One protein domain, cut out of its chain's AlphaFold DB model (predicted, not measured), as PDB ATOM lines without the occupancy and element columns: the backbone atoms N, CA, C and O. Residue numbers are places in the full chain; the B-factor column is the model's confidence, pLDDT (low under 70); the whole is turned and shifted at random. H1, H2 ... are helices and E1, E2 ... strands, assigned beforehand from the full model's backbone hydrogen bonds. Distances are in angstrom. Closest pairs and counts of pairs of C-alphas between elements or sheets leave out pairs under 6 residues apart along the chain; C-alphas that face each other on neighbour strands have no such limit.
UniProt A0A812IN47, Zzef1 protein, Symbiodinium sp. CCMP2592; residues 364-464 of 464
ATOM      1  N   GLY A 364      74.514 131.128 143.064       85.00
ATOM      2  CA  GLY A 364      73.901 131.131 144.393       85.00
ATOM      3  C   GLY A 364      73.041 132.365 144.681       85.00
ATOM      4  O   GLY A 364      71.925 132.223 145.177       85.00
ATOM      5  N   CYS A 365      73.547 133.571 144.392       87.25
ATOM      6  CA  CYS A 365      72.821 134.829 144.637       87.25
ATOM      7  C   CYS A 365      72.329 135.544 143.367       87.25
ATOM      8  O   CYS A 365      71.622 136.535 143.482       87.25
ATOM      9  N   LEU A 366      72.657 135.040 142.174       85.00
ATOM     10  CA  LEU A 366      72.307 135.584 140.848       85.00
ATOM     11  C   LEU A 366      72.867 136.981 140.532       85.00
ATOM     12  O   LEU A 366      72.656 137.500 139.436       85.00
ATOM     13  N   GLU A 367      73.646 137.555 141.446       84.38
ATOM     14  CA  GLU A 367      74.318 138.838 141.266       84.38
ATOM     15  C   GLU A 367      75.609 138.719 140.431       84.38
ATOM     16  O   GLU A 367      76.261 137.664 140.431       84.38
ATOM     17  N   PRO A 368      76.036 139.796 139.737       83.50
ATOM     18  CA  PRO A 368      77.319 139.842 139.040       83.50
ATOM     19  C   PRO A 368      78.488 139.510 139.970       83.50
ATOM     20  O   PRO A 368      78.610 140.057 141.067       83.50
ATOM     21  N   LEU A 369      79.393 138.641 139.522       85.12
ATOM     22  CA  LEU A 369      80.471 138.163 140.379       85.12
ATOM     23  C   LEU A 369      81.573 139.228 140.520       85.12
ATOM     24  O   LEU A 369      82.282 139.567 139.562       85.12
ATOM     25  N   LEU A 370      81.724 139.724 141.750       84.12
ATOM     26  CA  LEU A 370      82.771 140.650 142.172       84.12
ATOM     27  C   LEU A 370      83.742 139.968 143.144       84.12
ATOM     28  O   LEU A 370      83.330 139.235 144.041       84.12
ATOM     29  N   GLY A 371      85.036 140.241 142.988       83.44
ATOM     30  CA  GLY A 371      86.074 139.686 143.856       83.44
ATOM     31  C   GLY A 371      86.412 138.235 143.515       83.44
ATOM     32  O   GLY A 371      86.632 137.911 142.350       83.44
ATOM     33  N   ARG A 372      86.514 137.366 144.526       85.56
ATOM     34  CA  ARG A 372      86.939 135.971 144.336       85.56
ATOM     35  C   ARG A 372      85.840 135.133 143.684       85.56
ATOM     36  O   ARG A 372      84.713 135.079 144.176       85.56
ATOM     37  N   ARG A 373      86.209 134.429 142.614       88.38
ATOM     38  CA  ARG A 373      85.359 133.493 141.870       88.38
ATOM     39  C   ARG A 373      85.695 132.056 142.240       88.38
ATOM     40  O   ARG A 373      86.856 131.667 142.145       88.38
ATOM     41  N   TYR A 374      84.683 131.259 142.557       89.38
ATOM     42  CA  TYR A 374      84.811 129.824 142.798       89.38
ATOM     43  C   TYR A 374      84.012 129.063 141.747       89.38
ATOM     44  O   TYR A 374      82.828 129.333 141.611       89.38
ATOM     45  N   MET A 375      84.613 128.108 141.033       87.19
ATOM     46  CA  MET A 375      83.876 127.266 140.078       87.19
ATOM     47  C   MET A 375      83.810 125.811 140.530       87.19
ATOM     48  O   MET A 375      84.762 125.283 141.113       87.19
ATOM     49  N   CYS A 376      82.722 125.137 140.171       86.94
ATOM     50  CA  CYS A 376      82.648 123.685 140.194       86.94
ATOM     51  C   CYS A 376      83.211 123.124 138.884       86.94
ATOM     52  O   CYS A 376      82.709 123.421 137.803       86.94
ATOM     53  N   THR A 377      84.220 122.259 138.967       81.75
ATOM     54  CA  THR A 377      84.744 121.558 137.782       81.75
ATOM     55  C   THR A 377      83.944 120.306 137.414       81.75
ATOM     56  O   THR A 377      84.260 119.658 136.423       81.75
ATOM     57  N   VAL A 378      82.958 119.928 138.236       80.44
ATOM     58  CA  VAL A 378      82.121 118.731 138.051       80.44
ATOM     59  C   VAL A 378      80.803 119.084 137.357       80.44
ATOM     60  O   VAL A 378      80.407 118.407 136.417       80.44
ATOM     61  N   CYS A 379      80.152 120.171 137.777       79.19
ATOM     62  CA  CYS A 379      78.873 120.652 137.243       79.19
ATOM     63  C   CYS A 379      79.068 121.596 136.051       79.19
ATOM     64  O   CYS A 379      78.643 122.749 136.086       79.19
ATOM     65  N   ILE A 380      79.759 121.123 135.014       71.38
ATOM     66  CA  ILE A 380      79.894 121.853 133.750       71.38
ATOM     67  C   ILE A 380      78.879 121.266 132.768       71.38
ATOM     68  O   ILE A 380      79.171 120.291 132.077       71.38
ATOM     69  N   ASP A 381      77.695 121.867 132.695       60.03
ATOM     70  CA  ASP A 381      76.671 121.477 131.727       60.03
ATOM     71  C   ASP A 381      76.809 122.356 130.481       60.03
ATOM     72  O   ASP A 381      76.795 123.574 130.620       60.03
ATOM     73  N   PHE A 382      76.982 121.717 129.309       48.97
ATOM     74  CA  PHE A 382      77.073 122.134 127.882       48.97
ATOM     75  C   PHE A 382      77.220 123.616 127.429       48.97
ATOM     76  O   PHE A 382      77.582 123.836 126.273       48.97
ATOM     77  N   SER A 383      77.019 124.634 128.263       55.12
ATOM     78  CA  SER A 383      77.266 126.047 127.961       55.12
ATOM     79  C   SER A 383      77.544 126.971 129.165       55.12
ATOM     80  O   SER A 383      77.819 128.146 128.927       55.12
ATOM     81  N   SER A 384      77.523 126.513 130.425       64.94
ATOM     82  CA  SER A 384      77.809 127.378 131.590       64.94
ATOM     83  C   SER A 384      78.536 126.643 132.718       64.94
ATOM     84  O   SER A 384      78.188 125.519 133.069       64.94
ATOM     85  N   SER A 385      79.565 127.278 133.282       79.81
ATOM     86  CA  SER A 385      80.205 126.834 134.525       79.81
ATOM     87  C   SER A 385      79.328 127.183 135.725       79.81
ATOM     88  O   SER A 385      78.743 128.259 135.728       79.81
ATOM     89  N   TYR A 386      79.276 126.307 136.737       86.00
ATOM     90  CA  TYR A 386      78.647 126.628 138.021       86.00
ATOM     91  C   TYR A 386      79.619 127.455 138.880       86.00
ATOM     92  O   TYR A 386      80.634 126.928 139.352       86.00
ATOM     93  N   ASP A 387      79.339 128.742 139.044       88.75
ATOM     94  CA  ASP A 387      80.191 129.767 139.634       88.75
ATOM     95  C   ASP A 387      79.563 130.377 140.894       88.75
ATOM     96  O   ASP A 387      78.427 130.834 140.893       88.75
ATOM     97  N   LEU A 388      80.324 130.454 141.984       88.12
ATOM     98  CA  LEU A 388      79.908 131.080 143.237       88.12
ATOM     99  C   LEU A 388      80.823 132.254 143.601       88.12
ATOM    100  O   LEU A 388      82.039 132.220 143.386       88.12
ATOM    101  N   CYS A 389      80.229 133.289 144.198       88.19
ATOM    102  CA  CYS A 389      80.965 134.324 144.918       88.19
ATOM    103  C   CYS A 389      81.497 133.775 146.255       88.19
ATOM    104  O   CYS A 389      81.109 132.693 146.701       88.19
ATOM    105  N   HIS A 390      82.374 134.531 146.918       85.94
ATOM    106  CA  HIS A 390      82.986 134.106 148.180       85.94
ATOM    107  C   HIS A 390      81.978 133.816 149.304       85.94
ATOM    108  O   HIS A 390      82.169 132.858 150.052       85.94
ATOM    109  N   GLU A 391      80.902 134.597 149.416       83.62
ATOM    110  CA  GLU A 391      79.887 134.391 150.457       83.62
ATOM    111  C   GLU A 391      79.070 133.119 150.190       83.62
ATOM    112  O   GLU A 391      79.034 132.231 151.035       83.62
ATOM    113  N   CYS A 392      78.536 132.946 148.974       86.94
ATOM    114  CA  CYS A 392      77.806 131.726 148.609       86.94
ATOM    115  C   CYS A 392      78.683 130.462 148.667       86.94
ATOM    116  O   CYS A 392      78.179 129.372 148.938       86.94
ATOM    117  N   PHE A 393      79.988 130.592 148.412       87.31
ATOM    118  CA  PHE A 393      80.952 129.515 148.634       87.31
ATOM    119  C   PHE A 393      81.107 129.190 150.130       87.31
ATOM    120  O   PHE A 393      81.062 128.017 150.501       87.31
ATOM    121  N   SER A 394      81.252 130.209 150.982       85.12
ATOM    122  CA  SER A 394      81.440 130.057 152.434       85.12
ATOM    123  C   SER A 394      80.205 129.492 153.144       85.12
ATOM    124  O   SER A 394      80.340 128.724 154.095       85.12
ATOM    125  N   ASP A 395      79.011 129.780 152.628       83.75
ATOM    126  CA  ASP A 395      77.732 129.262 153.129       83.75
ATOM    127  C   ASP A 395      77.438 127.800 152.699       83.75
ATOM    128  O   ASP A 395      76.320 127.311 152.869       83.75
ATOM    129  N   ASN A 396      78.432 127.068 152.165       67.19
ATOM    130  CA  ASN A 396      78.331 125.689 151.648       67.19
ATOM    131  C   ASN A 396      77.311 125.505 150.501       67.19
ATOM    132  O   ASN A 396      76.642 124.475 150.404       67.19
ATOM    133  N   GLY A 397      77.205 126.477 149.592       66.88
ATOM    134  CA  GLY A 397      76.197 126.509 148.524       66.88
ATOM    135  C   GLY A 397      76.329 125.487 147.378       66.88
ATOM    136  O   GLY A 397      75.657 125.650 146.359       66.88
ATOM    137  N   HIS A 398      77.179 124.454 147.478       79.81
ATOM    138  CA  HIS A 398      77.292 123.413 146.445       79.81
ATOM    139  C   HIS A 398      77.896 122.096 146.973       79.81
ATOM    140  O   HIS A 398      78.856 122.106 147.736       79.81
ATOM    141  N   HIS A 399      77.366 120.944 146.541       81.06
ATOM    142  CA  HIS A 399      77.760 119.615 147.049       81.06
ATOM    143  C   HIS A 399      79.087 119.059 146.492       81.06
ATOM    144  O   HIS A 399      79.552 118.009 146.931       81.06
ATOM    145  N   HIS A 400      79.702 119.742 145.523       84.00
ATOM    146  CA  HIS A 400      80.988 119.367 144.940       84.00
ATOM    147  C   HIS A 400      82.079 120.331 145.387       84.00
ATOM    148  O   HIS A 400      81.822 121.467 145.782       84.00
ATOM    149  N   LYS A 401      83.331 119.884 145.273       84.06
ATOM    150  CA  LYS A 401      84.491 120.714 145.578       84.06
ATOM    151  C   LYS A 401      84.571 121.897 144.608       84.06
ATOM    152  O   LYS A 401      84.856 121.715 143.426       84.06
ATOM    153  N   MET A 402      84.387 123.096 145.143       86.56
ATOM    154  CA  MET A 402      84.604 124.347 144.422       86.56
ATOM    155  C   MET A 402      86.093 124.721 144.455       86.56
ATOM    156  O   MET A 402      86.760 124.550 145.478       86.56
ATOM    157  N   LEU A 403      86.621 125.230 143.343       88.75
ATOM    158  CA  LEU A 403      88.001 125.705 143.228       88.75
ATOM    159  C   LEU A 403      88.019 127.205 142.938       88.75
ATOM    160  O   LEU A 403      87.271 127.674 142.082       88.75
ATOM    161  N   GLU A 404      88.896 127.944 143.622       88.94
ATOM    162  CA  GLU A 404      89.132 129.359 143.322       88.94
ATOM    163  C   GLU A 404      89.697 129.515 141.900       88.94
ATOM    164  O   GLU A 404      90.513 128.709 141.446       88.94
ATOM    165  N   VAL A 405      89.227 130.525 141.172       87.31
ATOM    166  CA  VAL A 405      89.527 130.731 139.753       87.31
ATOM    167  C   VAL A 405      90.364 131.985 139.574       87.31
ATOM    168  O   VAL A 405      89.848 133.106 139.551       87.31
ATOM    169  N   HIS A 406      91.655 131.810 139.308       85.19
ATOM    170  CA  HIS A 406      92.544 132.928 139.001       85.19
ATOM    171  C   HIS A 406      92.460 133.285 137.511       85.19
ATOM    172  O   HIS A 406      93.320 132.957 136.690       85.19
ATOM    173  N   GLN A 407      91.363 133.950 137.136       79.38
ATOM    174  CA  GLN A 407      91.079 134.305 135.745       79.38
ATOM    175  C   GLN A 407      92.123 135.270 135.177       79.38
ATOM    176  O   GLN A 407      92.379 136.331 135.750       79.38
ATOM    177  N   GLY A 408      92.681 134.906 134.020       74.69
ATOM    178  CA  GLY A 408      93.754 135.647 133.355       74.69
ATOM    179  C   GLY A 408      95.156 135.128 133.675       74.69
ATOM    180  O   GLY A 408      96.055 135.398 132.888       74.69
ATOM    181  N   MET A 409      95.316 134.328 134.736       81.12
ATOM    182  CA  MET A 409      96.605 133.753 135.124       81.12
ATOM    183  C   MET A 409      96.900 132.459 134.366       81.12
ATOM    184  O   MET A 409      95.992 131.672 134.078       81.12
ATOM    185  N   VAL A 410      98.181 132.244 134.069       84.38
ATOM    186  CA  VAL A 410      98.713 131.042 133.422       84.38
ATOM    187  C   VAL A 410      99.734 130.419 134.359       84.38
ATOM    188  O   VAL A 410     100.517 131.134 134.969       84.38
ATOM    189  N   CYS A 411      99.707 129.097 134.508       88.06
ATOM    190  CA  CYS A 411     100.772 128.396 135.215       88.06
ATOM    191  C   CYS A 411     102.004 128.275 134.310       88.06
ATOM    192  O   CYS A 411     101.941 127.550 133.320       88.06
ATOM    193  N   ASP A 412     103.134 128.872 134.679       88.12
ATOM    194  CA  ASP A 412     104.382 128.800 133.900       88.12
ATOM    195  C   ASP A 412     104.954 127.378 133.814       88.12
ATOM    196  O   ASP A 412     105.663 127.022 132.878       88.12
ATOM    197  N   GLY A 413     104.609 126.518 134.774       86.69
ATOM    198  CA  GLY A 413     105.084 125.138 134.801       86.69
ATOM    199  C   GLY A 413     104.326 124.163 133.896       86.69
ATOM    200  O   GLY A 413     104.877 123.124 133.538       86.69
ATOM    201  N   CYS A 414     103.056 124.426 133.576       86.81
ATOM    202  CA  CYS A 414     102.226 123.488 132.798       86.81
ATOM    203  C   CYS A 414     101.324 124.143 131.748       86.81
ATOM    204  O   CYS A 414     100.592 123.438 131.058       86.81
ATOM    205  N   GLY A 415     101.327 125.471 131.642       84.44
ATOM    206  CA  GLY A 415     100.474 126.228 130.729       84.44
ATOM    207  C   GLY A 415      98.992 126.275 131.114       84.44
ATOM    208  O   GLY A 415      98.196 126.832 130.359       84.44
ATOM    209  N   GLN A 416      98.584 125.709 132.260       84.44
ATOM    210  CA  GLN A 416      97.181 125.712 132.689       84.44
ATOM    211  C   GLN A 416      96.639 127.147 132.770       84.44
ATOM    212  O   GLN A 416      97.194 127.984 133.486       84.44
ATOM    213  N   ARG A 417      95.529 127.407 132.065       84.75
ATOM    214  CA  ARG A 417      94.853 128.708 131.999       84.75
ATOM    215  C   ARG A 417      93.327 128.523 131.979       84.75
ATOM    216  O   ARG A 417      92.826 127.912 131.036       84.75
ATOM    217  N   PRO A 418      92.570 129.100 132.930       83.69
ATOM    218  CA  PRO A 418      93.038 129.783 134.142       83.69
ATOM    219  C   PRO A 418      93.643 128.805 135.166       83.69
ATOM    220  O   PRO A 418      93.364 127.606 135.118       83.69
ATOM    221  N   ILE A 419      94.435 129.312 136.117       87.69
ATOM    222  CA  ILE A 419      94.859 128.520 137.286       87.69
ATOM    223  C   ILE A 419      93.634 128.266 138.179       87.69
ATOM    224  O   ILE A 419      92.921 129.208 138.532       87.69
ATOM    225  N   LEU A 420      93.400 126.992 138.520       88.00
ATOM    226  CA  LEU A 420      92.317 126.540 139.398       88.00
ATOM    227  C   LEU A 420      92.881 126.080 140.746       88.00
ATOM    228  O   LEU A 420      93.810 125.270 140.780       88.00
ATOM    229  N   GLY A 421      92.283 126.548 141.840       87.19
ATOM    230  CA  GLY A 421      92.761 126.302 143.200       87.19
ATOM    231  C   GLY A 421      93.937 127.208 143.571       87.19
ATOM    232  O   GLY A 421      94.065 128.305 143.045       87.19
ATOM    233  N   GLU A 422      94.797 126.745 144.480       89.06
ATOM    234  CA  GLU A 422      95.922 127.535 144.995       89.06
ATOM    235  C   GLU A 422      96.878 127.987 143.876       89.06
ATOM    236  O   GLU A 422      97.481 127.163 143.170       89.06
ATOM    237  N   ARG A 423      97.035 129.310 143.751       90.31
ATOM    238  CA  ARG A 423      98.056 129.964 142.928       90.31
ATOM    239  C   ARG A 423      99.260 130.321 143.785       90.31
ATOM    240  O   ARG A 423      99.116 130.902 144.855       90.31
ATOM    241  N   PHE A 424     100.446 130.035 143.273       88.00
ATOM    242  CA  PHE A 424     101.711 130.428 143.874       88.00
ATOM    243  C   PHE A 424     102.401 131.451 142.988       88.00
ATOM    244  O   PHE A 424     102.394 131.284 141.773       88.00
ATOM    245  N   GLU A 425     103.012 132.473 143.572       82.56
ATOM    246  CA  GLU A 425     103.773 133.488 142.848       82.56
ATOM    247  C   GLU A 425     105.206 133.596 143.356       82.56
ATOM    248  O   GLU A 425     105.503 133.349 144.530       82.56
ATOM    249  N   CYS A 426     106.109 133.927 142.441       80.31
ATOM    250  CA  CYS A 426     107.496 134.183 142.784       80.31
ATOM    251  C   CYS A 426     107.653 135.661 143.149       80.31
ATOM    252  O   CYS A 426     107.365 136.536 142.340       80.31
ATOM    253  N   MET A 427     108.171 135.958 144.342       72.69
ATOM    254  CA  MET A 427     108.450 137.353 144.723       72.69
ATOM    255  C   MET A 427     109.670 137.939 143.998       72.69
ATOM    256  O   MET A 427     109.879 139.150 144.024       72.69
ATOM    257  N   ARG A 428     110.499 137.088 143.381       70.06
ATOM    258  CA  ARG A 428     111.712 137.508 142.663       70.06
ATOM    259  C   ARG A 428     111.506 137.628 141.156       70.06
ATOM    260  O   ARG A 428     112.132 138.475 140.530       70.06
ATOM    261  N   CYS A 429     110.633 136.805 140.582       72.06
ATOM    262  CA  CYS A 429     110.330 136.803 139.156       72.06
ATOM    263  C   CYS A 429     108.983 137.488 138.919       72.06
ATOM    264  O   CYS A 429     107.955 137.005 139.389       72.06
ATOM    265  N   SER A 430     108.990 138.602 138.181       70.00
ATOM    266  CA  SER A 430     107.752 139.286 137.782       70.00
ATOM    267  C   SER A 430     106.864 138.344 136.973       70.00
ATOM    268  O   SER A 430     107.363 137.614 136.122       70.00
ATOM    269  N   ASP A 431     105.560 138.380 137.241       71.94
ATOM    270  CA  ASP A 431     104.520 137.657 136.497       71.94
ATOM    271  C   ASP A 431     104.645 136.122 136.484       71.94
ATOM    272  O   ASP A 431     103.891 135.453 135.783       71.94
ATOM    273  N   PHE A 432     105.520 135.549 137.319       78.81
ATOM    274  CA  PHE A 432     105.706 134.103 137.411       78.81
ATOM    275  C   PHE A 432     104.716 133.477 138.402       78.81
ATOM    276  O   PHE A 432     104.771 133.734 139.611       78.81
ATOM    277  N   SER A 433     103.816 132.635 137.897       85.38
ATOM    278  CA  SER A 433     102.763 131.959 138.650       85.38
ATOM    279  C   SER A 433     102.776 130.444 138.435       85.38
ATOM    280  O   SER A 433     102.838 129.943 137.317       85.38
ATOM    281  N   LEU A 434     102.613 129.672 139.509       89.06
ATOM    282  CA  LEU A 434     102.462 128.218 139.457       89.06
ATOM    283  C   LEU A 434     101.115 127.781 140.026       89.06
ATOM    284  O   LEU A 434     100.630 128.317 141.019       89.06
ATOM    285  N   CYS A 435     100.524 126.750 139.424       91.06
ATOM    286  CA  CYS A 435      99.437 126.005 140.052       91.06
ATOM    287  C   CYS A 435      99.977 125.102 141.173       91.06
ATOM    288  O   CYS A 435     101.149 124.705 141.167       91.06
ATOM    289  N   GLN A 436      99.093 124.693 142.083       88.94
ATOM    290  CA  GLN A 436      99.418 123.808 143.202       88.94
ATOM    291  C   GLN A 436     100.182 122.532 142.803       88.94
ATOM    292  O   GLN A 436     101.056 122.075 143.538       88.94
ATOM    293  N   SER A 437      99.880 121.920 141.651       88.94
ATOM    294  CA  SER A 437     100.600 120.718 141.207       88.94
ATOM    295  C   SER A 437     102.023 121.013 140.737       88.94
ATOM    296  O   SER A 437     102.918 120.206 140.975       88.94
ATOM    297  N   CYS A 438     102.251 122.150 140.074       89.56
ATOM    298  CA  CYS A 438     103.588 122.538 139.623       89.56
ATOM    299  C   CYS A 438     104.465 122.978 140.792       89.56
ATOM    300  O   CYS A 438     105.626 122.578 140.844       89.56
ATOM    301  N   GLN A 439     103.893 123.695 141.762       91.00
ATOM    302  CA  GLN A 439     104.594 124.005 143.005       91.00
ATOM    303  C   GLN A 439     105.022 122.715 143.721       91.00
ATOM    304  O   GLN A 439     106.198 122.565 144.042       91.00
ATOM    305  N   ARG A 440     104.112 121.739 143.894       90.19
ATOM    306  CA  ARG A 440     104.416 120.489 144.622       90.19
ATOM    307  C   ARG A 440     105.495 119.646 143.954       90.19
ATOM    308  O   ARG A 440     106.202 118.899 144.621       90.19
ATOM    309  N   ARG A 441     105.623 119.761 142.633       89.81
ATOM    310  CA  ARG A 441     106.672 119.105 141.841       89.81
ATOM    311  C   ARG A 441     108.026 119.815 141.925       89.81
ATOM    312  O   ARG A 441     108.975 119.331 141.319       89.81
ATOM    313  N   GLY A 442     108.119 120.947 142.622       84.81
ATOM    314  CA  GLY A 442     109.338 121.748 142.695       84.81
ATOM    315  C   GLY A 442     109.686 122.430 141.372       84.81
ATOM    316  O   GLY A 442     110.859 122.675 141.100       84.81
ATOM    317  N   VAL A 443     108.691 122.722 140.524       81.81
ATOM    318  CA  VAL A 443     108.925 123.590 139.362       81.81
ATOM    319  C   VAL A 443     109.344 124.958 139.896       81.81
ATOM    320  O   VAL A 443     108.696 125.472 140.800       81.81
ATOM    321  N   HIS A 444     110.424 125.526 139.353       80.88
ATOM    322  CA  HIS A 444     110.999 126.792 139.830       80.88
ATOM    323  C   HIS A 444     111.542 126.732 141.279       80.88
ATOM    324  O   HIS A 444     111.399 127.670 142.052       80.88
ATOM    325  N   SER A 445     112.206 125.629 141.649       81.94
ATOM    326  CA  SER A 445     112.739 125.379 143.005       81.94
ATOM    327  C   SER A 445     113.898 126.275 143.461       81.94
ATOM    328  O   SER A 445     114.291 126.209 144.623       81.94
ATOM    329  N   HIS A 446     114.468 127.097 142.578       80.12
ATOM    330  CA  HIS A 446     115.564 128.009 142.923       80.12
ATOM    331  C   HIS A 446     115.080 129.297 143.607       80.12
ATOM    332  O   HIS A 446     115.893 130.030 144.171       80.12
ATOM    333  N   HIS A 447     113.769 129.560 143.600       76.88
ATOM    334  CA  HIS A 447     113.150 130.660 144.327       76.88
ATOM    335  C   HIS A 447     112.010 130.171 145.215       76.88
ATOM    336  O   HIS A 447     111.316 129.202 144.914       76.88
ATOM    337  N   GLU A 448     111.814 130.876 146.325       80.38
ATOM    338  CA  GLU A 448     110.724 130.594 147.246       80.38
ATOM    339  C   GLU A 448     109.392 131.062 146.647       80.38
ATOM    340  O   GLU A 448     109.156 132.254 146.419       80.38
ATOM    341  N   MET A 449     108.530 130.088 146.372       82.88
ATOM    342  CA  MET A 449     107.189 130.304 145.843       82.88
ATOM    343  C   MET A 449     106.223 130.565 146.994       82.88
ATOM    344  O   MET A 449     106.068 129.723 147.879       82.88
ATOM    345  N   HIS A 450     105.536 131.702 146.956       82.62
ATOM    346  CA  HIS A 450     104.590 132.106 147.992       82.62
ATOM    347  C   HIS A 450     103.161 131.855 147.530       82.62
ATOM    348  O   HIS A 450     102.852 132.032 146.352       82.62
ATOM    349  N   LEU A 451     102.279 131.440 148.442       83.06
ATOM    350  CA  LEU A 451     100.853 131.351 148.140       83.06
ATOM    351  C   LEU A 451     100.334 132.764 147.863       83.06
ATOM    352  O   LEU A 451     100.451 133.649 148.709       83.06
ATOM    353  N   ALA A 452      99.759 132.969 146.687       76.56
ATOM    354  CA  ALA A 452      99.184 134.246 146.326       76.56
ATOM    355  C   ALA A 452      97.860 134.445 147.065       76.56
ATOM    356  O   ALA A 452      96.822 133.905 146.678       76.56
ATOM    357  N   ILE A 453      97.899 135.225 148.139       64.31
ATOM    358  CA  ILE A 453      96.710 135.585 148.905       64.31
ATOM    359  C   ILE A 453      96.159 136.882 148.311       64.31
ATOM    360  O   ILE A 453      96.672 137.964 148.584       64.31
ATOM    361  N   GLU A 454      95.109 136.796 147.492       58.28
ATOM    362  CA  GLU A 454      94.350 137.998 147.130       58.28
ATOM    363  C   GLU A 454      93.641 138.519 148.396       58.28
ATOM    364  O   GLU A 454      93.036 137.719 149.115       58.28
ATOM    365  N   PRO A 455      93.709 139.817 148.739       51.41
ATOM    366  CA  PRO A 455      93.084 140.322 149.959       51.41
ATOM    367  C   PRO A 455      91.587 139.967 149.991       51.41
ATOM    368  O   PRO A 455      90.881 140.109 148.992       51.41
ATOM    369  N   LEU A 456      91.112 139.465 151.139       48.09
ATOM    370  CA  LEU A 456      89.699 139.161 151.412       48.09
ATOM    371  C   LEU A 456      88.914 140.467 151.549       48.09
ATOM    372  O   LEU A 456      88.495 140.872 152.627       48.09
ATOM    373  N   ALA A 457      88.736 141.158 150.437       49.62
ATOM    374  CA  ALA A 457      87.735 142.190 150.320       49.62
ATOM    375  C   ALA A 457      86.387 141.489 150.097       49.62
ATOM    376  O   ALA A 457      86.028 141.145 148.973       49.62
ATOM    377  N   VAL A 458      85.683 141.179 151.183       46.81
ATOM    378  CA  VAL A 458      84.367 140.532 151.133       46.81
ATOM    379  C   VAL A 458      83.308 141.610 151.334       46.81
ATOM    380  O   VAL A 458      83.318 142.300 152.351       46.81
ATOM    381  N   LEU A 459      82.404 141.767 150.367       44.22
ATOM    382  CA  LEU A 459      81.104 142.387 150.618       44.22
ATOM    383  C   LEU A 459      80.080 141.275 150.870       44.22
ATOM    384  O   LEU A 459      80.161 140.241 150.200       44.22
ATOM    385  N   PRO A 460      79.101 141.481 151.764       47.31
ATOM    386  CA  PRO A 460      77.922 140.630 151.802       47.31
ATOM    387  C   PRO A 460      77.155 140.766 150.473       47.31
ATOM    388  O   PRO A 460      76.858 141.878 150.038       47.31
ATOM    389  N   CYS A 461      76.820 139.646 149.827       41.88
ATOM    390  CA  CYS A 461      75.942 139.563 148.650       41.88
ATOM    391  C   CYS A 461      74.504 140.007 148.992       41.88
ATOM    392  O   CYS A 461      73.701 140.246 148.095       41.88
ATOM    393  N   ARG A 462      74.158 140.157 150.281       43.66
ATOM    394  CA  ARG A 462      72.852 140.656 150.738       43.66
ATOM    395  C   ARG A 462      72.940 142.090 151.259       43.66
ATOM    396  O   ARG A 462      73.157 142.312 152.448       43.66
ATOM    397  N   ILE A 463      72.693 143.053 150.379       39.66
ATOM    398  CA  ILE A 463      72.169 144.365 150.772       39.66
ATOM    399  C   ILE A 463      70.659 144.293 150.509       39.66
ATOM    400  O   ILE A 463      70.256 144.064 149.372       39.66
ATOM    401  N   GLN A 464      69.847 144.367 151.571       33.88
ATOM    402  CA  GLN A 464      68.398 144.585 151.452       33.88
ATOM    403  C   GLN A 464      68.102 145.946 150.832       33.88
ATOM    404  O   GLN A 464      68.819 146.908 151.193       33.88
TER     405      GLN A 464
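What this domain is: This is residues 364 to 464 of the 464 residues of the protein "Zzef1 protein" of Symbiodinium sp. CCMP2592 (UniProt A0A812IN47). What is the shape? Two small lobes stand end to end, each a three-stranded sheet with a short helix over it: E2, E3, E4 with H1, then E5, E6, E7 with H2. Residues 452 to 464 run back as a tail past the first lobe. What builds it? The 101 printed residues hold 2 named helices and 7 named strands, E1 E2 E3 H1 E4 E5 E6 H2 E7, mixed in class, with under half of the residues in them; sheets E3-E2-E4 and E6-E5-E7 are antiparallel. It spans 49 by 31 by 20 A and is only just compact, close to loose, with a radius of gyration of the C-alphas of 15.1 A.

Where its parts are: Where is the first lobe? E1 is residues 368 to 370, from C-alpha 368 at (77.319, 139.842, 139.040); E2, 373 to 381, 18.0 A, bends by 88 degrees at 378; E3 is 384 to 389, 15.4 A; H1 390 to 394; E4 402 to 406, 12.9 A. And the second? E5 is residues 423 to 426, 10.3 A; E6 433 to 435; H2 436 to 440; E7 449 to 451, to C-alpha 451 at (100.853, 131.351, 148.140).

How they stand to each other: What joins the first sheet, strongly twisted or not? It is strongly twisted; within hydrogen-bond range are N 376 and O 386, 2.9 A, in hairpin E2 and E3, and N 375 and O 403, 2.9 A, between E2 and E4. H1 is on it, height 8.4 A, only just over E2 with 3 C-alphas. And the second? Within hydrogen-bond range are N 424 and O 434, 2.8 A, in hairpin E5 and E6, and N 425 and O 450, 2.8 A, between E5 and E7; H2 is on this sheet, over E5, height 8.3 A. What repeats? E3, H1, E4 and E6, H2, E7 are split strand-helix-strand units, two strands of one sheet with a helix between them along the chain and another strand, E2 or E5, between them in the sheet, each crossover right-handed; in H1 and H2 every O i to N i+4 pair is within hydrogen-bond range.

The domain as a whole: How large is it? The C-alphas farthest apart, of His 446 and Gln 464, are 50.7 A apart. Is it continuous and confident? The printed part has no cut, E4 to E5 is a long link, and pLDDT is under 70 at 381 to 384, 396 to 397 and 453 to 464.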